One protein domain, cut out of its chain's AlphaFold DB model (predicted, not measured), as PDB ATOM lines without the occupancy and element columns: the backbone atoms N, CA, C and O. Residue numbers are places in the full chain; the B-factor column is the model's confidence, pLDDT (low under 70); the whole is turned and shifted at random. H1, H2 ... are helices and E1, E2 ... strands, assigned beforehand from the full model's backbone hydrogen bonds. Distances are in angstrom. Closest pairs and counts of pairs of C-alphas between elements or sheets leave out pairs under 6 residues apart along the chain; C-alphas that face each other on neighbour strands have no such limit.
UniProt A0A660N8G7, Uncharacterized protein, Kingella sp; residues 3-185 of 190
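This is residues 3 to 185 of the 190 residues of an uncharacterized protein of Kingella sp (UniProt A0A660N8G7). Two four-stranded sheets sit one after the other along a long body, and the long helix H4 spans both of them. H1 packs on the same face of the sheet E3 E2 E7 E8 as H4 and meets part of H4 at a steep tilt, H3 covers part of the other sheet, and residues 80 to 86 of a long link stick out. The printed part has 183 residues, in the order E1 H1 E2 E3 H2 H3 E4 E5 E6 H4 E7 E8, and its class is mixed, helices and strands. Both sheets, E3 E2 E7 E8 and E1 E4 E5 E6, are mixed. The whole is compact, with a radius of gyration of the C-alphas of 17.3 A, and only just elongated, with spans of 55 by 36 by 29 A.

Begin with E2, residues 34 to 40, and E7, residues 166 to 173, which are parallel; N 38 and O 170 are 2.8 A apart, within hydrogen-bond range. E3, residues 49 to 55, makes a hairpin with E2, with N 37 and O 52 at 2.8 A. E8, residues 181 to 184, makes one with E7, with N 169 and O 183 at 2.8 A. This sheet is twisted, its C-alphas lying up to 4.3 A off the best plane. H4, residues 142 to 161, is on this sheet at a height of 8.4 A, over E7 and along the strands; its closest C-alphas to E7 are those of Ala 159 and Gly 168, 5.9 A. On the same face, H1, residues 8 to 28, is over E3 and E2, its closest C-alphas to E3 being those of Ile 22 and Ala 53, 6.2 A. H1 touches H4 with residues 11 to 19 alone, closest at the C-alphas of Ile 15 and Ala 158, 5.6 A, at a steep tilt of 61 degrees, the same way. H2, residues 60 to 63, only grazes this sheet. Now look at E4, residues 115 to 119, E5, residues 122 to 126, and E6, residues 131 to 134: a meander, each strand the antiparallel neighbour of the one before. N 117 and O 124 are 2.9 A apart, and N 125 and O 132 are 2.8 A. E1, residues 3 to 5, is parallel to E4, with N 4 and O 116 at 2.8 A. H4 is on this sheet too, its closest C-alphas to E5 being those of Ile 124 and Phe 146, 7.0 A. H3, residues 96 to 107, is on the same face at a height of 8.6 A, its closest C-alphas to E4 being those of Trp 99 and Leu 117, 6.8 A; H3 and H4 are apart. In H1, H3 and H4 every O i to N i+4 pair is within hydrogen-bond range; H2 is too short for one.

Find C-alpha 3 at (-57.580, -21.166, 1.825), where E1 begins. H1 runs 30.4 A from C-alpha 8 to C-alpha 28, and H4 runs 28.8 A from C-alpha 142 at (-45.887, -17.288, -9.556) to C-alpha 161. H3 measures 16.5 A, E7 20.7 A, E3 20.1 A and E2 19.4 A. E8 ends at C-alpha 184, (-28.932, -33.160, -3.445).

The two C-alphas farthest apart are those of Asn 30 and Gly 109, 55.4 A. The printed part has no cut. The link from H2 to H3, residues 64 to 95, is long. Look for low confidence at residues 66 to 88, under 70; the mean pLDDT of the printed part is 86.8.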
ATOM      1  N   ILE A   3     -58.951 -20.635   1.831       95.94
ATOM      2  CA  ILE A   3     -57.580 -21.166   1.825       95.94
ATOM      3  C   ILE A   3     -57.628 -22.679   1.613       95.94
ATOM      4  O   ILE A   3     -58.154 -23.398   2.467       95.94
ATOM      5  N   THR A   4     -57.033 -23.138   0.519       96.56
ATOM      6  CA  THR A   4     -56.687 -24.535   0.252       96.56
ATOM      7  C   THR A   4     -55.296 -24.795   0.823       96.56
ATOM      8  O   THR A   4     -54.352 -24.070   0.527       96.56
ATOM      9  N   ARG A   5     -55.161 -25.798   1.695       97.19
ATOM     10  CA  ARG A   5     -53.875 -26.164   2.305       97.19
ATOM     11  C   ARG A   5     -53.424 -27.505   1.767       97.19
ATOM     12  O   ARG A   5     -54.160 -28.478   1.937       97.19
ATOM     13  N   LEU A   6     -52.217 -27.550   1.210       95.31
ATOM     14  CA  LEU A   6     -51.589 -28.808   0.830       95.31
ATOM     15  C   LEU A   6     -51.388 -29.660   2.085       95.31
ATOM     16  O   LEU A   6     -50.863 -29.200   3.106       95.31
ATOM     17  N   LYS A   7     -51.899 -30.890   2.040       93.38
ATOM     18  CA  LYS A   7     -51.961 -31.763   3.212       93.38
ATOM     19  C   LYS A   7     -50.638 -32.513   3.367       93.38
ATOM     20  O   LYS A   7     -50.200 -33.130   2.402       93.38
ATOM     21  N   PRO A   8     -50.071 -32.610   4.584       91.06
ATOM     22  CA  PRO A   8     -48.861 -33.401   4.819       91.06
ATOM     23  C   PRO A   8     -48.965 -34.860   4.351       91.06
ATOM     24  O   PRO A   8     -47.980 -35.429   3.907       91.06
ATOM     25  N   ALA A   9     -50.158 -35.460   4.411       92.62
ATOM     26  CA  ALA A   9     -50.376 -36.823   3.931       92.62
ATOM     27  C   ALA A   9     -50.204 -36.966   2.407       92.62
ATOM     28  O   ALA A   9     -49.731 -37.997   1.953       92.62
ATOM     29  N   ASN A  10     -50.558 -35.939   1.628       94.06
ATOM     30  CA  ASN A  10     -50.354 -35.941   0.180       94.06
ATOM     31  C   ASN A  10     -48.867 -35.738  -0.168       94.06
ATOM     32  O   ASN A  10     -48.350 -36.437  -1.029       94.06
ATOM     33  N   ILE A  11     -48.152 -34.893   0.586       94.00
ATOM     34  CA  ILE A  11     -46.684 -34.766   0.493       94.00
ATOM     35  C   ILE A  11     -46.004 -36.117   0.762       94.00
ATOM     36  O   ILE A  11     -45.156 -36.547  -0.015       94.00
ATOM     37  N   GLU A  12     -46.408 -36.814   1.829       95.00
ATOM     38  CA  GLU A  12     -45.884 -38.143   2.161       95.00
ATOM     39  C   GLU A  12     -46.165 -39.157   1.046       95.00
ATOM     40  O   GLU A  12     -45.262 -39.881   0.640       95.00
ATOM     41  N   ALA A  13     -47.384 -39.161   0.504       93.94
ATOM     42  CA  ALA A  13     -47.758 -40.040  -0.596       93.94
ATOM     43  C   ALA A  13     -46.897 -39.792  -1.848       93.94
ATOM     44  O   ALA A  13     -46.451 -40.744  -2.481       93.94
ATOM     45  N   ILE A  14     -46.589 -38.534  -2.177       95.06
ATOM     46  CA  ILE A  14     -45.674 -38.216  -3.285       95.06
ATOM     47  C   ILE A  14     -44.257 -38.723  -2.988       95.06
ATOM     48  O   ILE A  14     -43.611 -39.292  -3.867       95.06
ATOM     49  N   ILE A  15     -43.756 -38.571  -1.758       95.44
ATOM     50  CA  ILE A  15     -42.448 -39.125  -1.377       95.44
ATOM     51  C   ILE A  15     -42.448 -40.648  -1.561       95.44
ATOM     52  O   ILE A  15     -41.543 -41.181  -2.201       95.44
ATOM     53  N   GLU A  16     -43.463 -41.357  -1.061       93.62
ATOM     54  CA  GLU A  16     -43.598 -42.809  -1.238       93.62
ATOM     55  C   GLU A  16     -43.578 -43.205  -2.722       93.62
ATOM     56  O   GLU A  16     -42.842 -44.126  -3.098       93.62
ATOM     57  N   HIS A  17     -44.285 -42.443  -3.562       91.75
ATOM     58  CA  HIS A  17     -44.317 -42.625  -5.009       91.75
ATOM     59  C   HIS A  17     -42.917 -42.517  -5.637       91.75
ATOM     60  O   HIS A  17     -42.469 -43.411  -6.362       91.75
ATOM     61  N   LEU A  18     -42.185 -41.442  -5.331       92.38
ATOM     62  CA  LEU A  18     -40.842 -41.195  -5.868       92.38
ATOM     63  C   LEU A  18     -39.858 -42.300  -5.465       92.38
ATOM     64  O   LEU A  18     -39.104 -42.817  -6.294       92.38
ATOM     65  N   ILE A  19     -39.885 -42.708  -4.195       92.06
ATOM     66  CA  ILE A  19     -38.988 -43.741  -3.667       92.06
ATOM     67  C   ILE A  19     -39.318 -45.114  -4.241       92.06
ATOM     68  O   ILE A  19     -38.403 -45.890  -4.540       92.06
ATOM     69  N   PHE A  20     -40.602 -45.424  -4.433       89.88
ATOM     70  CA  PHE A  20     -41.014 -46.640  -5.124       89.88
ATOM     71  C   PHE A  20     -40.372 -46.716  -6.512       89.88
ATOM     72  O   PHE A  20     -39.753 -47.731  -6.852       89.88
ATOM     73  N   ARG A  21     -40.433 -45.620  -7.275       87.94
ATOM     74  CA  ARG A  21     -39.886 -45.556  -8.635       87.94
ATOM     75  C   ARG A  21     -38.360 -45.610  -8.684       87.94
ATOM     76  O   ARG A  21     -37.812 -46.349  -9.502       87.94
ATOM     77  N   ILE A  22     -37.665 -44.940  -7.764       90.25
ATOM     78  CA  ILE A  22     -36.210 -45.097  -7.599       90.25
ATOM     79  C   ILE A  22     -35.847 -46.559  -7.337       90.25
ATOM     80  O   ILE A  22     -34.935 -47.103  -7.957       90.25
ATOM     81  N   ARG A  23     -36.545 -47.215  -6.403       90.19
ATOM     82  CA  ARG A  23     -36.251 -48.604  -6.031       90.19
ATOM     83  C   ARG A  23     -36.503 -49.563  -7.182       90.19
ATOM     84  O   ARG A  23     -35.755 -50.530  -7.321       90.19
ATOM     85  N   ALA A  24     -37.537 -49.316  -7.983       84.31
ATOM     86  CA  ALA A  24     -37.801 -50.079  -9.197       84.31
ATOM     87  C   ALA A  24     -36.638 -49.953 -10.193       84.31
ATOM     88  O   ALA A  24     -36.093 -50.977 -10.607       84.31
ATOM     89  N   SER A  25     -36.179 -48.730 -10.472       84.81
ATOM     90  CA  SER A  25     -35.011 -48.479 -11.331       84.81
ATOM     91  C   SER A  25     -33.733 -49.138 -10.783       84.81
ATOM     92  O   SER A  25     -33.077 -49.912 -11.482       84.81
ATOM     93  N   ASN A  26     -33.433 -48.963  -9.490       88.38
ATOM     94  CA  ASN A  26     -32.294 -49.609  -8.826       88.38
ATOM     95  C   ASN A  26     -32.312 -51.140  -8.999       88.38
ATOM     96  O   ASN A  26     -31.278 -51.742  -9.296       88.38
ATOM     97  N   ARG A  27     -33.481 -51.784  -8.863       87.62
ATOM     98  CA  ARG A  27     -33.630 -53.231  -9.104       87.62
ATOM     99  C   ARG A  27     -33.417 -53.597 -10.571       87.62
ATOM    100  O   ARG A  27     -32.671 -54.538 -10.836       87.62
ATOM    101  N   ALA A  28     -34.040 -52.868 -11.497       82.19
ATOM    102  CA  ALA A  28     -33.963 -53.137 -12.933       82.19
ATOM    103  C   ALA A  28     -32.522 -53.064 -13.464       82.19
ATOM    104  O   ALA A  28     -32.109 -53.898 -14.270       82.19
ATOM    105  N   HIS A  29     -31.725 -52.126 -12.946       82.06
ATOM    106  CA  HIS A  29     -30.341 -51.914 -13.380       82.06
ATOM    107  C   HIS A  29     -29.285 -52.531 -12.453       82.06
ATOM    108  O   HIS A  29     -28.090 -52.360 -12.696       82.06
ATOM    109  N   ASN A  30     -29.695 -53.255 -11.402       86.00
ATOM    110  CA  ASN A  30     -28.798 -53.770 -10.359       86.00
ATOM    111  C   ASN A  30     -27.870 -52.667  -9.792       86.00
ATOM    112  O   ASN A  30     -26.669 -52.871  -9.587       86.00
ATOM    113  N   ALA A  31     -28.440 -51.481  -9.576       86.00
ATOM    114  CA  ALA A  31     -27.773 -50.311  -9.029       86.00
ATOM    115  C   ALA A  31     -28.093 -50.167  -7.536       86.00
ATOM    116  O   ALA A  31     -29.210 -50.414  -7.089       86.00
ATOM    117  N   ALA A  32     -27.096 -49.757  -6.750       89.00
ATOM    118  CA  ALA A  32     -27.296 -49.458  -5.332       89.00
ATOM    119  C   ALA A  32     -27.889 -48.057  -5.112       89.00
ATOM    120  O   ALA A  32     -28.547 -47.825  -4.104       89.00
ATOM    121  N   CYS A  33     -27.622 -47.133  -6.036       91.44
ATOM    122  CA  CYS A  33     -27.971 -45.727  -5.933       91.44
ATOM    123  C   CYS A  33     -28.244 -45.154  -7.329       91.44
ATOM    124  O   CYS A  33     -27.515 -45.471  -8.276       91.44
ATOM    125  N   SER A  34     -29.259 -44.298  -7.430       90.88
ATOM    126  CA  SER A  34     -29.692 -43.632  -8.664       90.88
ATOM    127  C   SER A  34     -29.986 -42.153  -8.412       90.88
ATOM    128  O   SER A  34     -30.105 -41.728  -7.265       90.88
ATOM    129  N   PHE A  35     -30.109 -41.358  -9.469       91.81
ATOM    130  CA  PHE A  35     -30.749 -40.044  -9.399       91.81
ATOM    131  C   PHE A  35     -32.165 -40.128  -9.982       91.81
ATOM    132  O   PHE A  35     -32.456 -41.016 -10.787       91.81
ATOM    133  N   GLY A  36     -33.039 -39.209  -9.577       91.62
ATOM    134  CA  GLY A  36     -34.352 -39.026 -10.201       91.62
ATOM    135  C   GLY A  36     -34.416 -37.740 -11.022       91.62
ATOM    136  O   GLY A  36     -33.731 -36.772 -10.713       91.62
ATOM    137  N   TRP A  37     -35.249 -37.707 -12.051       91.75
ATOM    138  CA  TRP A  37     -35.577 -36.505 -12.812       91.75
ATOM    139  C   TRP A  37     -37.075 -36.274 -12.692       91.75
ATOM    140  O   TRP A  37     -37.856 -37.120 -13.121       91.75
ATOM    141  N   LEU A  38     -37.464 -35.166 -12.070       92.75
ATOM    142  CA  LEU A  38     -38.850 -34.774 -11.875       92.75
ATOM    143  C   LEU A  38     -39.192 -33.638 -12.833       92.75
ATOM    144  O   LEU A  38     -38.576 -32.574 -12.770       92.75
ATOM    145  N   PHE A  39     -40.182 -33.873 -13.679       91.06
ATOM    146  CA  PHE A  39     -40.706 -32.900 -14.619       91.06
ATOM    147  C   PHE A  39     -42.131 -32.529 -14.207       91.06
ATOM    148  O   PHE A  39     -43.021 -33.372 -14.267       91.06
ATOM    149  N   VAL A  40     -42.333 -31.309 -13.712       93.50
ATOM    150  CA  VAL A  40     -43.575 -30.869 -13.057       93.50
ATOM    151  C   VAL A  40     -44.393 -29.983 -13.992       93.50
ATOM    152  O   VAL A  40     -43.866 -29.022 -14.543       93.50
ATOM    153  N   HIS A  41     -45.680 -30.277 -14.130       92.56
ATOM    154  CA  HIS A  41     -46.627 -29.548 -14.971       92.56
ATOM    155  C   HIS A  41     -47.197 -28.287 -14.297       92.56
ATOM    156  O   HIS A  41     -46.974 -28.034 -13.109       92.56
ATOM    157  N   GLY A  42     -47.950 -27.495 -15.065       91.81
ATOM    158  CA  GLY A  42     -48.641 -26.297 -14.585       91.81
ATOM    159  C   GLY A  42     -49.808 -26.600 -13.635       91.81
ATOM    160  O   GLY A  42     -50.233 -27.745 -13.445       91.81
ATOM    161  N   PHE A  43     -50.355 -25.556 -13.011       94.12
ATOM    162  CA  PHE A  43     -51.472 -25.674 -12.064       94.12
ATOM    163  C   PHE A  43     -52.755 -26.239 -12.695       94.12
ATOM    164  O   PHE A  43     -53.529 -26.923 -12.026       94.12
ATOM    165  N   GLU A  44     -52.992 -25.967 -13.976       91.50
ATOM    166  CA  GLU A  44     -54.088 -26.513 -14.781       91.50
ATOM    167  C   GLU A  44     -54.008 -28.033 -14.973       91.50
ATOM    168  O   GLU A  44     -55.025 -28.665 -15.250       91.50
ATOM    169  N   GLU A  45     -52.832 -28.620 -14.758       89.75
ATOM    170  CA  GLU A  45     -52.595 -30.067 -14.727       89.75
ATOM    171  C   GLU A  45     -52.360 -30.566 -13.288       89.75
ATOM    172  O   GLU A  45     -51.749 -31.612 -13.067       89.75
ATOM    173  N   GLY A  46     -52.800 -29.792 -12.288       92.69
ATOM    174  CA  GLY A  46     -52.694 -30.135 -10.868       92.69
ATOM    175  C   GLY A  46     -51.276 -30.070 -10.303       92.69
ATOM    176  O   GLY A  46     -51.023 -30.635  -9.239       92.69
ATOM    177  N   ALA A  47     -50.354 -29.416 -11.017       93.00
ATOM    178  CA  ALA A  47     -48.922 -29.542 -10.779       93.00
ATOM    179  C   ALA A  47     -48.480 -31.011 -10.684       93.00
ATOM    180  O   ALA A  47     -47.612 -31.349  -9.885       93.00
ATOM    181  N   SER A  48     -49.112 -31.897 -11.460       91.69
ATOM    182  CA  SER A  48     -48.699 -33.295 -11.587       91.69
ATOM    183  C   SER A  48     -47.289 -33.399 -12.173       91.69
ATOM    184  O   SER A  48     -46.714 -32.407 -12.628       91.69
ATOM    185  N   PHE A  49     -46.687 -34.587 -12.137       91.12
ATOM    186  CA  PHE A  49     -45.336 -34.768 -12.659       91.12
ATOM    187  C   PHE A  49     -45.141 -36.049 -13.460       91.12
ATOM    188  O   PHE A  49     -45.712 -37.108 -13.178       91.12
ATOM    189  N   GLU A  50     -44.198 -35.960 -14.386       88.12
ATOM    190  CA  GLU A  50     -43.494 -37.098 -14.942       88.12
ATOM    191  C   GLU A  50     -42.201 -37.345 -14.164       88.12
ATOM    192  O   GLU A  50     -41.577 -36.436 -13.609       88.12
ATOM    193  N   PHE A  51     -41.789 -38.610 -14.100       88.00
ATOM    194  CA  PHE A  51     -40.584 -38.989 -13.376       88.00
ATOM    195  C   PHE A  51     -39.744 -39.979 -14.181       88.00
ATOM    196  O   PHE A  51     -40.260 -40.974 -14.693       88.00
ATOM    197  N   GLY A  52     -38.446 -39.721 -14.262       84.88
ATOM    198  CA  GLY A  52     -37.430 -40.633 -14.784       84.88
ATOM    199  C   GLY A  52     -36.412 -40.966 -13.699       84.88
ATOM    200  O   GLY A  52     -36.254 -40.215 -12.735       84.88
ATOM    201  N   ALA A  53     -35.710 -42.088 -13.832       87.06
ATOM    202  CA  ALA A  53     -34.603 -42.420 -12.939       87.06
ATOM    203  C   ALA A  53     -33.409 -42.938 -13.739       87.06
ATOM    204  O   ALA A  53     -33.568 -43.711 -14.680       87.06
ATOM    205  N   GLY A  54     -32.209 -42.519 -13.344       83.19
ATOM    206  CA  GLY A  54     -30.963 -42.898 -13.999       83.19
ATOM    207  C   GLY A  54     -29.891 -43.304 -12.996       83.19
ATOM    208  O   GLY A  54     -29.940 -42.947 -11.819       83.19
ATOM    209  N   ALA A  55     -28.888 -44.046 -13.464       85.25
ATOM    210  CA  ALA A  55     -27.758 -44.436 -12.626       85.25
ATOM    211  C   ALA A  55     -27.042 -43.205 -12.047       85.25
ATOM    212  O   ALA A  55     -26.862 -42.208 -12.745       85.25
ATOM    213  N   ALA A  56     -26.591 -43.293 -10.791       88.12
ATOM    214  CA  ALA A  56     -25.846 -42.215 -10.145       88.12
ATOM    215  C   ALA A  56     -24.635 -41.764 -10.989       88.12
ATOM    216  O   ALA A  56     -23.896 -42.584 -11.543       88.12
ATOM    217  N   VAL A  57     -24.417 -40.451 -11.061       87.06
ATOM    218  CA  VAL A  57     -23.405 -39.818 -11.920       87.06
ATOM    219  C   VAL A  57     -22.237 -39.266 -11.108       87.06
ATOM    220  O   VAL A  57     -22.369 -38.948  -9.931       87.06
ATOM    221  N   SER A  58     -21.060 -39.126 -11.719       88.12
ATOM    222  CA  SER A  58     -19.893 -38.558 -11.028       88.12
ATOM    223  C   SER A  58     -19.987 -37.047 -10.810       88.12
ATOM    224  O   SER A  58     -19.386 -36.538  -9.870       88.12
ATOM    225  N   ASP A  59     -20.703 -36.346 -11.692       88.00
ATOM    226  CA  ASP A  59     -20.900 -34.899 -11.638       88.00
ATOM    227  C   ASP A  59     -22.363 -34.560 -11.980       88.00
ATOM    228  O   ASP A  59     -22.723 -34.539 -13.161       88.00
ATOM    229  N   PRO A  60     -23.221 -34.337 -10.966       87.56
ATOM    230  CA  PRO A  60     -24.630 -34.014 -11.181       87.56
ATOM    231  C   PRO A  60     -24.878 -32.684 -11.896       87.56
ATOM    232  O   PRO A  60     -25.940 -32.514 -12.487       87.56
ATOM    233  N   GLN A  61     -23.923 -31.746 -11.891       86.50
ATOM    234  CA  GLN A  61     -24.117 -30.450 -12.556       86.50
ATOM    235  C   GLN A  61     -24.225 -30.597 -14.077       86.50
ATOM    236  O   GLN A  61     -24.967 -29.854 -14.715       86.50
ATOM    237  N   LEU A  62     -23.589 -31.626 -14.648       84.19
ATOM    238  CA  LEU A  62     -23.698 -31.942 -16.075       84.19
ATOM    239  C   LEU A  62     -25.125 -32.321 -16.504       84.19
ATOM    240  O   LEU A  62     -25.445 -32.226 -17.687       84.19
ATOM    241  N   LEU A  63     -25.990 -32.734 -15.569       84.00
ATOM    242  CA  LEU A  63     -27.404 -33.001 -15.856       84.00
ATOM    243  C   LEU A  63     -28.183 -31.703 -16.131       84.00
ATOM    244  O   LEU A  63     -29.156 -31.722 -16.879       84.00
ATOM    245  N   LEU A  64     -27.737 -30.572 -15.574       85.56
ATOM    246  CA  LEU A  64     -28.384 -29.266 -15.746       85.56
ATOM    247  C   LEU A  64     -27.979 -28.588 -17.063       85.56
ATOM    248  O   LEU A  64     -28.772 -27.857 -17.649       85.56
ATOM    249  N   GLU A  65     -26.765 -28.862 -17.548       78.00
ATOM    250  CA  GLU A  65     -26.199 -28.300 -18.787       78.00
ATOM    251  C   GLU A  65     -26.739 -28.962 -20.071       78.00
ATOM    252  O   GLU A  65     -26.405 -28.549 -21.182       78.00
ATOM    253  N   TYR A  66     -27.562 -30.007 -19.950       67.56
ATOM    254  CA  TYR A  66     -28.035 -30.800 -21.084       67.56
ATOM    255  C   TYR A  66     -29.074 -30.023 -21.929       67.56
ATOM    256  O   TYR A  66     -30.274 -30.048 -21.652       67.56
ATOM    257  N   GLU A  67     -28.620 -29.302 -22.965       56.31
ATOM    258  CA  GLU A  67     -29.457 -28.373 -23.754       56.31
ATOM    259  C   GLU A  67     -30.513 -29.051 -24.652       56.31
ATOM    260  O   GLU A  67     -31.546 -28.448 -24.918       56.31
ATOM    261  N   THR A  68     -30.304 -30.282 -25.140       47.28
ATOM    262  CA  THR A  68     -31.272 -30.984 -26.014       47.28
ATOM    263  C   THR A  68     -31.078 -32.512 -26.024       47.28
ATOM    264  O   THR A  68     -30.026 -33.005 -26.413       47.28
ATOM    265  N   GLY A  69     -32.128 -33.281 -25.706       41.25
ATOM    266  CA  GLY A  69     -32.428 -34.532 -26.428       41.25
ATOM    267  C   GLY A  69     -31.589 -35.784 -26.149       41.25
ATOM    268  O   GLY A  69     -31.378 -36.580 -27.062       41.25
ATOM    269  N   GLY A  70     -31.140 -35.998 -24.920       39.56
ATOM    270  CA  GLY A  70     -30.772 -37.336 -24.466       39.56
ATOM    271  C   GLY A  70     -31.808 -37.765 -23.457       39.56
ATOM    272  O   GLY A  70     -31.631 -37.484 -22.282       39.56
ATOM    273  N   GLU A  71     -32.895 -38.368 -23.919       45.72
ATOM    274  CA  GLU A  71     -33.809 -39.138 -23.089       45.72
ATOM    275  C   GLU A  71     -32.984 -40.041 -22.152       45.72
ATOM    276  O   GLU A  71     -32.588 -41.140 -22.528       45.72
ATOM    277  N   ILE A  72     -32.712 -39.602 -20.918       48.56
ATOM    278  CA  ILE A  72     -32.441 -40.527 -19.811       48.56
ATOM    279  C   ILE A  72     -33.813 -40.975 -19.280       48.56
ATOM    280  O   ILE A  72     -34.042 -41.074 -18.079       48.56
ATOM    281  N   TRP A  73     -34.767 -41.192 -20.190       54.12
ATOM    282  CA  TRP A  73     -36.018 -41.856 -19.898       54.12
ATOM    283  C   TRP A  73     -35.733 -43.343 -20.009       54.12
ATOM    284  O   TRP A  73     -36.019 -44.003 -21.001       54.12
ATOM    285  N   ASP A  74     -35.159 -43.886 -18.949       51.75
ATOM    286  CA  ASP A  74     -35.836 -45.056 -18.436       51.75
ATOM    287  C   ASP A  74     -36.920 -44.461 -17.524       51.75
ATOM    288  O   ASP A  74     -36.733 -44.274 -16.314       51.75
ATOM    289  N   TYR A  75     -38.101 -44.153 -18.094       52.09
ATOM    290  CA  TYR A  75     -39.288 -44.544 -17.346       52.09
ATOM    291  C   TYR A  75     -39.063 -46.036 -17.247       52.09
ATOM    292  O   TYR A  75     -39.324 -46.742 -18.210       52.09
ATOM    293  N   ALA A  76     -38.396 -46.488 -16.183       45.28
ATOM    294  CA  ALA A  76     -38.318 -47.894 -15.897       45.28
ATOM    295  C   ALA A  76     -39.782 -48.258 -15.712       45.28
ATOM    296  O   ALA A  76     -40.349 -48.098 -14.626       45.28
ATOM    297  N   ASP A  77     -40.405 -48.621 -16.827       46.84
ATOM    298  CA  ASP A  77     -41.744 -49.111 -16.967       46.84
ATOM    299  C   ASP A  77     -41.638 -50.532 -16.440       46.84
ATOM    300  O   ASP A  77     -41.822 -51.534 -17.122       46.84
ATOM    301  N   ALA A  78     -41.390 -50.609 -15.133       43.88
ATOM    302  CA  ALA A  78     -41.917 -51.684 -14.329       43.88
ATOM    303  C   ALA A  78     -43.428 -51.853 -14.610       43.88
ATOM    304  O   ALA A  78     -43.943 -52.945 -14.430       43.88
ATOM    305  N   TYR A  79     -44.094 -50.815 -15.140       50.44
ATOM    306  CA  TYR A  79     -45.482 -50.783 -15.596       50.44
ATOM    307  C   TYR A  79     -45.765 -51.368 -16.992       50.44
ATOM    308  O   TYR A  79     -46.928 -51.656 -17.261       50.44
ATOM    309  N   GLU A  80     -44.780 -51.581 -17.880       44.69
ATOM    310  CA  GLU A  80     -45.042 -52.305 -19.146       44.69
ATOM    311  C   GLU A  80     -45.232 -53.815 -18.908       44.69
ATOM    312  O   GLU A  80     -45.743 -54.528 -19.774       44.69
ATOM    313  N   ASN A  81     -44.880 -54.309 -17.716       43.66
ATOM    314  CA  ASN A  81     -45.267 -55.635 -17.257       43.66
ATOM    315  C   ASN A  81     -46.465 -55.486 -16.309       43.66
ATOM    316  O   ASN A  81     -46.326 -54.966 -15.208       43.66
ATOM    317  N   GLU A  82     -47.632 -55.949 -16.752       45.38
ATOM    318  CA  GLU A  82     -48.968 -55.838 -16.130       45.38
ATOM    319  C   GLU A  82     -49.119 -56.443 -14.705       45.38
ATOM    320  O   GLU A  82     -50.242 -56.659 -14.254       45.38
ATOM    321  N   ASP A  83     -48.024 -56.732 -13.993       50.00
ATOM    322  CA  ASP A  83     -48.001 -57.508 -12.743       50.00
ATOM    323  C   ASP A  83     -47.670 -56.692 -11.472       50.00
ATOM    324  O   ASP A  83     -47.846 -57.218 -10.370       50.00
ATOM    325  N   ASP A  84     -47.213 -55.436 -11.573       48.94
ATOM    326  CA  ASP A  84     -47.013 -54.583 -10.387       48.94
ATOM    327  C   ASP A  84     -48.306 -53.803 -10.074       48.94
ATOM    328  O   ASP A  84     -48.592 -52.753 -10.657       48.94
ATOM    329  N   ASP A  85     -49.095 -54.361  -9.147       51.34
ATOM    330  CA  ASP A  85     -50.249 -53.730  -8.493       51.34
ATOM    331  C   ASP A  85     -49.941 -52.272  -8.071       51.34
ATOM    332  O   ASP A  85     -48.853 -51.979  -7.581       51.34
ATOM    333  N   GLU A  86     -50.930 -51.389  -8.279       56.62
ATOM    334  CA  GLU A  86     -51.061 -49.969  -7.890       56.62
ATOM    335  C   GLU A  86     -49.848 -49.317  -7.188       56.62
ATOM    336  O   GLU A  86     -49.457 -49.692  -6.081       56.62
ATOM    337  N   VAL A  87     -49.278 -48.273  -7.808       61.84
ATOM    338  CA  VAL A  87     -48.152 -47.531  -7.216       61.84
ATOM    339  C   VAL A  87     -48.553 -47.003  -5.843       61.84
ATOM    340  O   VAL A  87     -49.547 -46.280  -5.759       61.84
ATOM    341  N   PRO A  88     -47.797 -47.298  -4.773       67.81
ATOM    342  CA  PRO A  88     -48.064 -46.665  -3.498       67.81
ATOM    343  C   PRO A  88     -47.779 -45.168  -3.637       67.81
ATOM    344  O   PRO A  88     -46.663 -44.772  -3.977       67.81
ATOM    345  N   GLY A  89     -48.798 -44.354  -3.377       74.06
ATOM    346  CA  GLY A  89     -48.666 -42.907  -3.287       74.06
ATOM    347  C   GLY A  89     -49.105 -42.116  -4.522       74.06
ATOM    348  O   GLY A  89     -49.200 -42.631  -5.637       74.06
ATOM    349  N   GLU A  90     -49.369 -40.832  -4.289       81.88
ATOM    350  CA  GLU A  90     -49.936 -39.894  -5.259       81.88
ATOM    351  C   GLU A  90     -48.884 -39.349  -6.233       81.88
ATOM    352  O   GLU A  90     -47.704 -39.220  -5.900       81.88
ATOM    353  N   ARG A  91     -49.331 -38.977  -7.438       82.62
ATOM    354  CA  ARG A  91     -48.500 -38.324  -8.473       82.62
ATOM    355  C   ARG A  91     -48.728 -36.816  -8.585       82.62
ATOM    356  O   ARG A  91     -48.122 -36.164  -9.429       82.62
ATOM    357  N   GLU A  92     -49.606 -36.261  -7.763       87.38
ATOM    358  CA  GLU A  92     -50.040 -34.871  -7.868       87.38
ATOM    359  C   GLU A  92     -50.299 -34.257  -6.494       87.38
ATOM    360  O   GLU A  92     -50.532 -34.961  -5.501       87.38
ATOM    361  N   LEU A  93     -50.249 -32.927  -6.442       93.44
ATOM    362  CA  LEU A  93     -50.542 -32.166  -5.238       93.44
ATOM    363  C   LEU A  93     -52.059 -31.973  -5.102       93.44
ATOM    364  O   LEU A  93     -52.662 -31.147  -5.789       93.44
ATOM    365  N   GLU A  94     -52.675 -32.709  -4.173       93.94
ATOM    366  CA  GLU A  94     -54.117 -32.641  -3.917       93.94
ATOM    367  C   GLU A  94     -54.534 -31.190  -3.618       93.94
ATOM    368  O   GLU A  94     -54.038 -30.560  -2.673       93.94
ATOM    369  N   GLY A  95     -55.492 -30.668  -4.388       93.69
ATOM    370  CA  GLY A  95     -56.025 -29.319  -4.224       93.69
ATOM    371  C   GLY A  95     -55.432 -28.267  -5.159       93.69
ATOM    372  O   GLY A  95     -55.967 -27.157  -5.178       93.69
ATOM    373  N   VAL A  96     -54.361 -28.557  -5.912       96.38
ATOM    374  CA  VAL A  96     -53.798 -27.598  -6.883       96.38
ATOM    375  C   VAL A  96     -54.731 -27.415  -8.074       96.38
ATOM    376  O   VAL A  96     -55.077 -26.279  -8.395       96.38
ATOM    377  N   TYR A  97     -55.201 -28.513  -8.676       95.19
ATOM    378  CA  TYR A  97     -56.127 -28.454  -9.810       95.19
ATOM    379  C   TYR A  97     -57.426 -27.735  -9.424       95.19
ATOM    380  O   TYR A  97     -57.865 -26.809 -10.104       95.19
ATOM    381  N   GLU A  98     -58.011 -28.078  -8.274       95.81
ATOM    382  CA  GLU A  98     -59.235 -27.435  -7.791       95.81
ATOM    383  C   GLU A  98     -59.030 -25.954  -7.464       95.81
ATOM    384  O   GLU A  98     -59.950 -25.149  -7.627       95.81
ATOM    385  N   TRP A  99     -57.839 -25.579  -6.989       96.88
ATOM    386  CA  TRP A  99     -57.497 -24.175  -6.789       96.88
ATOM    387  C   TRP A  99     -57.384 -23.435  -8.127       96.88
ATOM    388  O   TRP A  99     -57.934 -22.341  -8.245       96.88
ATOM    389  N   SER A 100     -56.759 -24.047  -9.137       95.94
ATOM    390  CA  SER A 100     -56.658 -23.510 -10.501       95.94
ATOM    391  C   SER A 100     -58.040 -23.301 -11.134       95.94
ATOM    392  O   SER A 100     -58.346 -22.224 -11.647       95.94
ATOM    393  N   GLU A 101     -58.949 -24.274 -11.001       96.75
ATOM    394  CA  GLU A 101     -60.334 -24.114 -11.460       96.75
ATOM    395  C   GLU A 101     -61.066 -22.974 -10.737       96.75
ATOM    396  O   GLU A 101     -61.834 -22.233 -11.358       96.75
ATOM    397  N   ALA A 102     -60.856 -22.826  -9.425       96.56
ATOM    398  CA  ALA A 102     -61.460 -21.746  -8.651       96.56
ATOM    399  C   ALA A 102     -60.923 -20.369  -9.076       96.56
ATOM    400  O   ALA A 102     -61.702 -19.418  -9.178       96.56
ATOM    401  N   ASP A 103     -59.626 -20.264  -9.377       97.12
ATOM    402  CA  ASP A 103     -59.027 -19.048  -9.933       97.12
ATOM    403  C   ASP A 103     -59.681 -18.669 -11.266       97.12
ATOM    404  O   ASP A 103     -60.125 -17.535 -11.464       97.12
ATOM    405  N   TRP A 104     -59.861 -19.657 -12.144       96.88
ATOM    406  CA  TRP A 104     -60.497 -19.461 -13.443       96.88
ATOM    407  C   TRP A 104     -61.935 -18.934 -13.315       96.88
ATOM    408  O   TRP A 104     -62.345 -18.026 -14.043       96.88
ATOM    409  N   ARG A 105     -62.704 -19.447 -12.344       97.19
ATOM    410  CA  ARG A 105     -64.066 -18.961 -12.047       97.19
ATOM    411  C   ARG A 105     -64.077 -17.538 -11.489       97.19
ATOM    412  O   ARG A 105     -64.985 -16.770 -11.825       97.19
ATOM    413  N   LEU A 106     -63.087 -17.155 -10.677       96.94
ATOM    414  CA  LEU A 106     -62.922 -15.766 -10.228       96.94
ATOM    415  C   LEU A 106     -62.615 -14.841 -11.412       96.94
ATOM    416  O   LEU A 106     -63.255 -13.797 -11.553       96.94
ATOM    417  N   ALA A 107     -61.702 -15.246 -12.298       96.38
ATOM    418  CA  ALA A 107     -61.330 -14.481 -13.487       96.38
ATOM    419  C   ALA A 107     -62.501 -14.309 -14.470       96.38
ATOM    420  O   ALA A 107     -62.690 -13.234 -15.046       96.38
ATOM    421  N   ALA A 108     -63.342 -15.338 -14.613       97.06
ATOM    422  CA  ALA A 108     -64.572 -15.288 -15.403       97.06
ATOM    423  C   ALA A 108     -65.694 -14.448 -14.752       97.06
ATOM    424  O   ALA A 108     -66.697 -14.140 -15.403       97.06
ATOM    425  N   GLY A 109     -65.542 -14.056 -13.481       94.75
ATOM    426  CA  GLY A 109     -66.560 -13.342 -12.708       94.75
ATOM    427  C   GLY A 109     -67.745 -14.215 -12.282       94.75
ATOM    428  O   GLY A 109     -68.797 -13.680 -11.927       94.75
ATOM    429  N   GLU A 110     -67.595 -15.541 -12.333       94.81
ATOM    430  CA  GLU A 110     -68.586 -16.509 -11.843       94.81
ATOM    431  C   GLU A 110     -68.587 -16.582 -10.312       94.81
ATOM    432  O   GLU A 110     -69.630 -16.791  -9.688       94.81
ATOM    433  N   GLU A 111     -67.425 -16.340  -9.707       90.94
ATOM    434  CA  GLU A 111     -67.235 -16.248  -8.264       90.94
ATOM    435  C   GLU A 111     -66.685 -14.869  -7.865       90.94
ATOM    436  O   GLU A 111     -66.276 -14.058  -8.695       90.94
ATOM    437  N   SER A 112     -66.695 -14.571  -6.564       90.75
ATOM    438  CA  SER A 112     -66.146 -13.319  -6.035       90.75
ATOM    439  C   SER A 112     -65.405 -13.553  -4.730       90.75
ATOM    440  O   SER A 112     -65.868 -14.320  -3.883       90.75
ATOM    441  N   GLY A 113     -64.310 -12.827  -4.522       94.00
ATOM    442  CA  GLY A 113     -63.528 -12.885  -3.295       94.00
ATOM    443  C   GLY A 113     -62.055 -13.117  -3.587       94.00
ATOM    444  O   GLY A 113     -61.532 -12.617  -4.570       94.00
ATOM    445  N   GLN A 114     -61.400 -13.837  -2.681       96.62
ATOM    446  CA  GLN A 114     -59.996 -14.213  -2.795       96.62
ATOM    447  C   GLN A 114     -59.845 -15.670  -2.387       96.62
ATOM    448  O   GLN A 114     -60.462 -16.093  -1.395       96.62
ATOM    449  N   ILE A 115     -58.997 -16.395  -3.098       97.62
ATOM    450  CA  ILE A 115     -58.594 -17.766  -2.791       97.62
ATOM    451  C   ILE A 115     -57.085 -17.794  -2.552       97.62
ATOM    452  O   ILE A 115     -56.352 -16.952  -3.062       97.62
ATOM    453  N   ALA A 116     -56.614 -18.751  -1.766       98.06
ATOM    454  CA  ALA A 116     -55.198 -18.952  -1.504       98.06
ATOM    455  C   ALA A 116     -54.874 -20.441  -1.501       98.06
ATOM    456  O   ALA A 116     -55.636 -21.227  -0.936       98.06
ATOM    457  N   LEU A 117     -53.754 -20.809  -2.106       98.19
ATOM    458  CA  LEU A 117     -53.144 -22.122  -1.987       98.19
ATOM    459  C   LEU A 117     -51.939 -21.980  -1.058       98.19
ATOM    460  O   LEU A 117     -51.125 -21.077  -1.228       98.19
ATOM    461  N   GLN A 118     -51.861 -22.832  -0.039       97.81
ATOM    462  CA  GLN A 118     -50.877 -22.718   1.034       97.81
ATOM    463  C   GLN A 118     -50.082 -24.013   1.218       97.81
ATOM    464  O   GLN A 118     -50.668 -25.086   1.392       97.81
ATOM    465  N   PHE A 119     -48.762 -23.867   1.334       96.56
ATOM    466  CA  PHE A 119     -47.842 -24.895   1.815       96.56
ATOM    467  C   PHE A 119     -46.880 -24.303   2.851       96.56
ATOM    468  O   PHE A 119     -46.090 -23.414   2.546       96.56
ATOM    469  N   GLY A 120     -46.967 -24.773   4.101       94.06
ATOM    470  CA  GLY A 120     -46.202 -24.192   5.207       94.06
ATOM    471  C   GLY A 120     -46.445 -22.682   5.336       94.06
ATOM    472  O   GLY A 120     -47.592 -22.237   5.471       94.06
ATOM    473  N   ASP A 121     -45.361 -21.911   5.264       95.62
ATOM    474  CA  ASP A 121     -45.379 -20.445   5.324       95.62
ATOM    475  C   ASP A 121     -45.530 -19.776   3.942       95.62
ATOM    476  O   ASP A 121     -45.650 -18.551   3.865       95.62
ATOM    477  N   TRP A 122     -45.560 -20.559   2.858       97.25
ATOM    478  CA  TRP A 122     -45.717 -20.071   1.490       97.25
ATOM    479  C   TRP A 122     -47.174 -20.088   1.048       97.25
ATOM    480  O   TRP A 122     -47.905 -21.049   1.307       97.25
ATOM    481  N   GLN A 123     -47.602 -19.026   0.364       97.75
ATOM    482  CA  GLN A 123     -48.933 -18.955  -0.238       97.75
ATOM    483  C   GLN A 123     -48.895 -18.259  -1.589       97.75
ATOM    484  O   GLN A 123     -48.227 -17.235  -1.733       97.75
ATOM    485  N   ILE A 124     -49.689 -18.768  -2.523       97.50
ATOM    486  CA  ILE A 124     -50.125 -18.033  -3.708       97.50
ATOM    487  C   ILE A 124     -51.597 -17.663  -3.522       97.50
ATOM    488  O   ILE A 124     -52.424 -18.493  -3.137       97.50
ATOM    489  N   VAL A 125     -51.912 -16.384  -3.698       97.75
ATOM    490  CA  VAL A 125     -53.234 -15.797  -3.464       97.75
ATOM    491  C   VAL A 125     -53.730 -15.204  -4.769       97.75
ATOM    492  O   VAL A 125     -52.988 -14.481  -5.420       97.75
ATOM    493  N   SER A 126     -54.989 -15.454  -5.109       97.25
ATOM    494  CA  SER A 126     -55.632 -14.853  -6.271       97.25
ATOM    495  C   SER A 126     -56.966 -14.204  -5.920       97.25
ATOM    496  O   SER A 126     -57.715 -14.689  -5.063       97.25
ATOM    497  N   ASP A 127     -57.264 -13.092  -6.590       96.00
ATOM    498  CA  ASP A 127     -58.584 -12.456  -6.652       96.00
ATOM    499  C   ASP A 127     -59.260 -12.592  -8.037       96.00
ATOM    500  O   ASP A 127     -60.284 -11.950  -8.292       96.00
ATOM    501  N   GLY A 128     -58.686 -13.416  -8.922       94.00
ATOM    502  CA  GLY A 128     -59.100 -13.610 -10.314       94.00
ATOM    503  C   GLY A 128     -58.549 -12.573 -11.298       94.00
ATOM    504  O   GLY A 128     -58.900 -12.605 -12.476       94.00
ATOM    505  N   LYS A 129     -57.733 -11.613 -10.848       93.19
ATOM    506  CA  LYS A 129     -57.097 -10.612 -11.725       93.19
ATOM    507  C   LYS A 129     -55.588 -10.640 -11.633       93.19
ATOM    508  O   LYS A 129     -54.921 -10.479 -12.649       93.19
ATOM    509  N   GLU A 130     -55.076 -10.781 -10.419       91.88
ATOM    510  CA  GLU A 130     -53.649 -10.802 -10.139       91.88
ATOM    511  C   GLU A 130     -53.342 -11.899  -9.126       91.88
ATOM    512  O   GLU A 130     -54.130 -12.175  -8.214       91.88
ATOM    513  N   TRP A 131     -52.163 -12.491  -9.277       94.75
ATOM    514  CA  TRP A 131     -51.609 -13.415  -8.306       94.75
ATOM    515  C   TRP A 131     -50.642 -12.683  -7.378       94.75
ATOM    516  O   TRP A 131     -49.908 -11.781  -7.778       94.75
ATOM    517  N   GLN A 132     -50.674 -13.043  -6.100       95.56
ATOM    518  CA  GLN A 132     -49.815 -12.486  -5.059       95.56
ATOM    519  C   GLN A 132     -49.116 -13.613  -4.312       95.56
ATOM    520  O   GLN A 132     -49.745 -14.601  -3.934       95.56
ATOM    521  N   THR A 133     -47.829 -13.433  -4.034       97.38
ATOM    522  CA  THR A 133     -47.024 -14.404  -3.292       97.38
ATOM    523  C   THR A 133     -46.815 -13.948  -1.846       97.38
ATOM    524  O   THR A 133     -46.587 -12.772  -1.554       97.38
ATOM    525  N   ILE A 134     -46.892 -14.885  -0.902       97.31
ATOM    526  CA  ILE A 134     -46.599 -14.669   0.519       97.31
ATOM    527  C   ILE A 134     -45.530 -15.674   0.933       97.31
ATOM    528  O   ILE A 134     -45.658 -16.863   0.664       97.31
ATOM    529  N   GLY A 135     -44.477 -15.195   1.600       96.31
ATOM    530  CA  GLY A 135     -43.379 -16.036   2.089       96.31
ATOM    531  C   GLY A 135     -42.314 -16.383   1.038       96.31
ATOM    532  O   GLY A 135     -41.286 -16.949   1.401       96.31
ATOM    533  N   PHE A 136     -42.525 -16.027  -0.231       95.06
ATOM    534  CA  PHE A 136     -41.555 -16.161  -1.324       95.06
ATOM    535  C   PHE A 136     -41.725 -15.026  -2.346       95.06
ATOM    536  O   PHE A 136     -42.703 -14.276  -2.303       95.06
ATOM    537  N   THR A 137     -40.742 -14.864  -3.232       93.75
ATOM    538  CA  THR A 137     -40.738 -13.846  -4.295       93.75
ATOM    539  C   THR A 137     -40.721 -14.537  -5.648       93.75
ATOM    540  O   THR A 137     -39.904 -15.428  -5.855       93.75
ATOM    541  N   ALA A 138     -41.581 -14.087  -6.554       92.25
ATOM    542  CA  ALA A 138     -41.588 -14.466  -7.958       92.25
ATOM    543  C   ALA A 138     -41.657 -13.176  -8.787       92.25
ATOM    544  O   ALA A 138     -42.474 -12.303  -8.499       92.25
ATOM    545  N   GLU A 139     -40.751 -13.012  -9.753       85.31
ATOM    546  CA  GLU A 139     -40.794 -11.873 -10.687       85.31
ATOM    547  C   GLU A 139     -41.790 -12.122 -11.834       85.31
ATOM    548  O   GLU A 139     -42.299 -11.174 -12.433       85.31
ATOM    549  N   ASN A 140     -42.056 -13.398 -12.121       85.31
ATOM    550  CA  ASN A 140     -43.002 -13.956 -13.080       85.31
ATOM    551  C   ASN A 140     -43.283 -15.428 -12.712       85.31
ATOM    552  O   ASN A 140     -42.546 -16.003 -11.908       85.31
ATOM    553  N   GLU A 141     -44.308 -16.027 -13.327       91.62
ATOM    554  CA  GLU A 141     -44.636 -17.460 -13.194       91.62
ATOM    555  C   GLU A 141     -44.852 -17.880 -11.726       91.62
ATOM    556  O   GLU A 141     -44.238 -18.821 -11.220       91.62
ATOM    557  N   GLU A 142     -45.682 -17.125 -10.997       94.56
ATOM    558  CA  GLU A 142     -45.887 -17.288  -9.556       94.56
ATOM    559  C   GLU A 142     -46.340 -18.709  -9.174       94.56
ATOM    560  O   GLU A 142     -45.966 -19.203  -8.107       94.56
ATOM    561  N   ASP A 143     -47.115 -19.364 -10.039       94.19
ATOM    562  CA  ASP A 143     -47.528 -20.764  -9.928       94.19
ATOM    563  C   ASP A 143     -46.346 -21.727 -10.036       94.19
ATOM    564  O   ASP A 143     -46.151 -22.556  -9.144       94.19
ATOM    565  N   ASN A 144     -45.513 -21.586 -11.068       94.38
ATOM    566  CA  ASN A 144     -44.345 -22.439 -11.256       94.38
ATOM    567  C   ASN A 144     -43.324 -22.238 -10.136       94.38
ATOM    568  O   ASN A 144     -42.762 -23.215  -9.644       94.38
ATOM    569  N   VAL A 145     -43.127 -21.002  -9.663       95.38
ATOM    570  CA  VAL A 145     -42.257 -20.726  -8.508       95.38
ATOM    571  C   VAL A 145     -42.833 -21.348  -7.230       95.38
ATOM    572  O   VAL A 145     -42.085 -21.926  -6.436       95.38
ATOM    573  N   PHE A 146     -44.154 -21.289  -7.023       96.50
ATOM    574  CA  PHE A 146     -44.801 -21.958  -5.892       96.50
ATOM    575  C   PHE A 146     -44.618 -23.482  -5.961       96.50
ATOM    576  O   PHE A 146     -44.136 -24.079  -4.995       96.50
ATOM    577  N   SER A 147     -44.938 -24.108  -7.099       95.62
ATOM    578  CA  SER A 147     -44.728 -25.544  -7.328       95.62
ATOM    579  C   SER A 147     -43.272 -25.940  -7.133       95.62
ATOM    580  O   SER A 147     -42.998 -26.911  -6.429       95.62
ATOM    581  N   GLN A 148     -42.327 -25.165  -7.671       94.94
ATOM    582  CA  GLN A 148     -40.897 -25.413  -7.509       94.94
ATOM    583  C   GLN A 148     -40.501 -25.415  -6.027       94.94
ATOM    584  O   GLN A 148     -39.773 -26.307  -5.598       94.94
ATOM    585  N   HIS A 149     -41.014 -24.488  -5.209       94.44
ATOM    586  CA  HIS A 149     -40.769 -24.495  -3.762       94.44
ATOM    587  C   HIS A 149     -41.310 -25.754  -3.071       94.44
ATOM    588  O   HIS A 149     -40.607 -26.355  -2.251       94.44
ATOM    589  N   VAL A 150     -42.541 -26.162  -3.397       96.38
ATOM    590  CA  VAL A 150     -43.171 -27.358  -2.818       96.38
ATOM    591  C   VAL A 150     -42.409 -28.620  -3.231       96.38
ATOM    592  O   VAL A 150     -42.017 -29.412  -2.373       96.38
ATOM    593  N   TYR A 151     -42.128 -28.794  -4.523       96.88
ATOM    594  CA  TYR A 151     -41.430 -29.974  -5.027       96.88
ATOM    595  C   TYR A 151     -39.970 -30.025  -4.601       96.88
ATOM    596  O   TYR A 151     -39.492 -31.091  -4.225       96.88
ATOM    597  N   ARG A 152     -39.268 -28.891  -4.532       95.94
ATOM    598  CA  ARG A 152     -37.928 -28.843  -3.932       95.94
ATOM    599  C   ARG A 152     -37.945 -29.347  -2.491       95.94
ATOM    600  O   ARG A 152     -37.046 -30.089  -2.103       95.94
ATOM    601  N   HIS A 153     -38.960 -28.978  -1.705       95.38
ATOM    602  CA  HIS A 153     -39.120 -29.481  -0.340       95.38
ATOM    603  C   HIS A 153     -39.349 -30.999  -0.313       95.38
ATOM    604  O   HIS A 153     -38.631 -31.701   0.395       95.38
ATOM    605  N   ILE A 154     -40.289 -31.502  -1.121       96.44
ATOM    606  CA  ILE A 154     -40.583 -32.939  -1.267       96.44
ATOM    607  C   ILE A 154     -39.321 -33.724  -1.639       96.44
ATOM    608  O   ILE A 154     -38.996 -34.726  -1.003       96.44
ATOM    609  N   LEU A 155     -38.589 -33.263  -2.655       96.81
ATOM    610  CA  LEU A 155     -37.401 -33.936  -3.171       96.81
ATOM    611  C   LEU A 155     -36.259 -33.917  -2.156       96.81
ATOM    612  O   LEU A 155     -35.612 -34.943  -1.954       96.81
ATOM    613  N   ALA A 156     -36.040 -32.789  -1.477       95.25
ATOM    614  CA  ALA A 156     -35.036 -32.693  -0.423       95.25
ATOM    615  C   ALA A 156     -35.362 -33.637   0.743       95.25
ATOM    616  O   ALA A 156     -34.476 -34.312   1.267       95.25
ATOM    617  N   GLU A 157     -36.635 -33.727   1.127       95.31
ATOM    618  CA  GLU A 157     -37.085 -34.633   2.175       95.31
ATOM    619  C   GLU A 157     -36.934 -36.108   1.767       95.31
ATOM    620  O   GLU A 157     -36.391 -36.908   2.534       95.31
ATOM    621  N   ALA A 158     -37.333 -36.469   0.545       94.94
ATOM    622  CA  ALA A 158     -37.134 -37.808  -0.003       94.94
ATOM    623  C   ALA A 158     -35.642 -38.188  -0.026       94.94
ATOM    624  O   ALA A 158     -35.249 -39.235   0.490       94.94
ATOM    625  N   ALA A 159     -34.789 -37.314  -0.560       93.81
ATOM    626  CA  ALA A 159     -33.359 -37.566  -0.677       93.81
ATOM    627  C   ALA A 159     -32.683 -37.686   0.707       93.81
ATOM    628  O   ALA A 159     -31.847 -38.566   0.920       93.81
ATOM    629  N   HIS A 160     -33.122 -36.882   1.683       93.00
ATOM    630  CA  HIS A 160     -32.658 -36.955   3.069       93.00
ATOM    631  C   HIS A 160     -33.039 -38.268   3.769       93.00
ATOM    632  O   HIS A 160     -32.256 -38.803   4.557       93.00
ATOM    633  N   ARG A 161     -34.241 -38.795   3.505       94.25
ATOM    634  CA  ARG A 161     -34.743 -40.033   4.123       94.25
ATOM    635  C   ARG A 161     -34.085 -41.292   3.542       94.25
ATOM    636  O   ARG A 161     -33.951 -42.280   4.265       94.25
ATOM    637  N   TYR A 162     -33.650 -41.258   2.279       93.75
ATOM    638  CA  TYR A 162     -33.109 -42.426   1.563       93.75
ATOM    639  C   TYR A 162     -31.732 -42.177   0.902       93.75
ATOM    640  O   TYR A 162     -31.537 -42.498  -0.273       93.75
ATOM    641  N   PRO A 163     -30.721 -41.688   1.649       92.44
ATOM    642  CA  PRO A 163     -29.448 -41.230   1.082       92.44
ATOM    643  C   PRO A 163     -28.551 -42.360   0.558       92.44
ATOM    644  O   PRO A 163     -27.581 -42.112  -0.152       92.44
ATOM    645  N   SER A 164     -28.827 -43.616   0.926       92.75
ATOM    646  CA  SER A 164     -28.124 -44.774   0.364       92.75
ATOM    647  C   SER A 164     -28.704 -45.237  -0.970       92.75
ATOM    648  O   SER A 164     -28.048 -46.000  -1.668       92.75
ATOM    649  N   GLU A 165     -29.934 -44.828  -1.289       93.56
ATOM    650  CA  GLU A 165     -30.679 -45.282  -2.468       93.56
ATOM    651  C   GLU A 165     -30.722 -44.208  -3.562       93.56
ATOM    652  O   GLU A 165     -30.869 -44.542  -4.740       93.56
ATOM    653  N   ILE A 166     -30.581 -42.933  -3.176       93.06
ATOM    654  CA  ILE A 166     -30.754 -41.770  -4.050       93.06
ATOM    655  C   ILE A 166     -29.584 -40.811  -3.891       93.06
ATOM    656  O   ILE A 166     -29.243 -40.417  -2.779       93.06
ATOM    657  N   GLN A 167     -28.993 -40.422  -5.015       93.06
ATOM    658  CA  GLN A 167     -27.946 -39.409  -5.080       93.06
ATOM    659  C   GLN A 167     -28.527 -37.993  -4.972       93.06
ATOM    660  O   GLN A 167     -27.948 -37.120  -4.330       93.06
ATOM    661  N   GLY A 168     -29.671 -37.776  -5.611       94.69
ATOM    662  CA  GLY A 168     -30.403 -36.519  -5.645       94.69
ATOM    663  C   GLY A 168     -31.414 -36.522  -6.786       94.69
ATOM    664  O   GLY A 168     -31.661 -37.563  -7.409       94.69
ATOM    665  N   PHE A 169     -31.984 -35.356  -7.053       94.50
ATOM    666  CA  PHE A 169     -33.006 -35.163  -8.067       94.50
ATOM    667  C   PHE A 169     -32.693 -33.972  -8.967       94.50
ATOM    668  O   PHE A 169     -32.223 -32.942  -8.492       94.50
ATOM    669  N   VAL A 170     -33.016 -34.089 -10.248       93.12
ATOM    670  CA  VAL A 170     -33.238 -32.930 -11.115       93.12
ATOM    671  C   VAL A 170     -34.700 -32.517 -10.966       93.12
ATOM    672  O   VAL A 170     -35.580 -33.370 -11.044       93.12
ATOM    673  N   LEU A 171     -34.950 -31.232 -10.734       94.81
ATOM    674  CA  LEU A 171     -36.277 -30.622 -10.738       94.81
ATOM    675  C   LEU A 171     -36.395 -29.698 -11.952       94.81
ATOM    676  O   LEU A 171     -35.608 -28.761 -12.103       94.81
ATOM    677  N   GLU A 172     -37.385 -29.962 -12.795       92.06
ATOM    678  CA  GLU A 172     -37.709 -29.205 -14.000       92.06
ATOM    679  C   GLU A 172     -39.200 -28.847 -14.004       92.06
ATOM    680  O   GLU A 172     -40.032 -29.657 -13.601       92.06
ATOM    681  N   MET A 173     -39.526 -27.634 -14.453       92.19
ATOM    682  CA  MET A 173     -40.899 -27.132 -14.567       92.19
ATOM    683  C   MET A 173     -41.284 -27.050 -16.057       92.19
ATOM    684  O   MET A 173     -40.546 -26.451 -16.842       92.19
ATOM    685  N   HIS A 174     -42.406 -27.656 -16.455       83.31
ATOM    686  CA  HIS A 174     -42.939 -27.647 -17.826       83.31
ATOM    687  C   HIS A 174     -43.319 -26.227 -18.256       83.31
ATOM    688  O   HIS A 174     -43.844 -25.456 -17.454       83.31
ATOM    689  N   ASP A 175     -43.054 -25.891 -19.525       77.31
ATOM    690  CA  ASP A 175     -43.388 -24.599 -20.152       77.31
ATOM    691  C   ASP A 175     -42.978 -23.349 -19.344       77.31
ATOM    692  O   ASP A 175     -43.517 -22.258 -19.528       77.31
ATOM    693  N   SER A 176     -41.974 -23.496 -18.480       81.81
ATOM    694  CA  SER A 176     -41.483 -22.460 -17.579       81.81
ATOM    695  C   SER A 176     -40.132 -21.920 -18.040       81.81
ATOM    696  O   SER A 176     -39.283 -22.650 -18.559       81.81
ATOM    697  N   ALA A 177     -39.892 -20.627 -17.811       83.06
ATOM    698  CA  ALA A 177     -38.572 -20.022 -17.976       83.06
ATOM    699  C   ALA A 177     -37.620 -20.318 -16.798       83.06
ATOM    700  O   ALA A 177     -36.462 -19.883 -16.820       83.06
ATOM    701  N   LEU A 178     -38.088 -21.019 -15.759       87.56
ATOM    702  CA  LEU A 178     -37.283 -21.352 -14.592       87.56
ATOM    703  C   LEU A 178     -36.165 -22.344 -14.954       87.56
ATOM    704  O   LEU A 178     -36.386 -23.309 -15.688       87.56
ATOM    705  N   PRO A 179     -34.942 -22.144 -14.429       89.12
ATOM    706  CA  PRO A 179     -33.850 -23.075 -14.661       89.12
ATOM    707  C   PRO A 179     -34.104 -24.401 -13.940       89.12
ATOM    708  O   PRO A 179     -34.677 -24.434 -12.848       89.12
ATOM    709  N   ARG A 180     -33.586 -25.489 -14.515       90.81
ATOM    710  CA  ARG A 180     -33.509 -26.787 -13.834       90.81
ATOM    711  C   ARG A 180     -32.681 -26.667 -12.558       90.81
ATOM    712  O   ARG A 180     -31.654 -25.984 -12.539       90.81
ATOM    713  N   GLU A 181     -33.084 -27.387 -11.520       92.62
ATOM    714  CA  GLU A 181     -32.391 -27.415 -10.232       92.62
ATOM    715  C   GLU A 181     -31.890 -28.825  -9.903       92.62
ATOM    716  O   GLU A 181     -32.603 -29.805 -10.094       92.62
ATOM    717  N   TRP A 182     -30.676 -28.930  -9.354       94.06
ATOM    718  CA  TRP A 182     -30.219 -30.146  -8.680       94.06
ATOM    719  C   TRP A 182     -30.535 -30.081  -7.179       94.06
ATOM    720  O   TRP A 182     -30.033 -29.206  -6.471       94.06
ATOM    721  N   VAL A 183     -31.312 -31.047  -6.689       94.50
ATOM    722  CA  VAL A 183     -31.669 -31.231  -5.278       94.50
ATOM    723  C   VAL A 183     -30.899 -32.426  -4.722       94.50
ATOM    724  O   VAL A 183     -31.201 -33.581  -5.011       94.50
ATOM    725  N   ASP A 184     -29.874 -32.148  -3.925       89.06
ATOM    726  CA  ASP A 184     -28.932 -33.160  -3.445       89.06
ATOM    727  C   ASP A 184     -29.472 -33.976  -2.253       89.06
ATOM    728  O   ASP A 184     -30.105 -33.420  -1.352       89.06
ATOM    729  N   ALA A 185     -29.132 -35.268  -2.174       74.44
ATOM    730  CA  ALA A 185     -29.397 -36.093  -0.989       74.44
ATOM    731  C   ALA A 185     -28.556 -35.715   0.241       74.44
ATOM    732  O   ALA A 185     -28.922 -36.036   1.373       74.44
TER     733      ALA A 185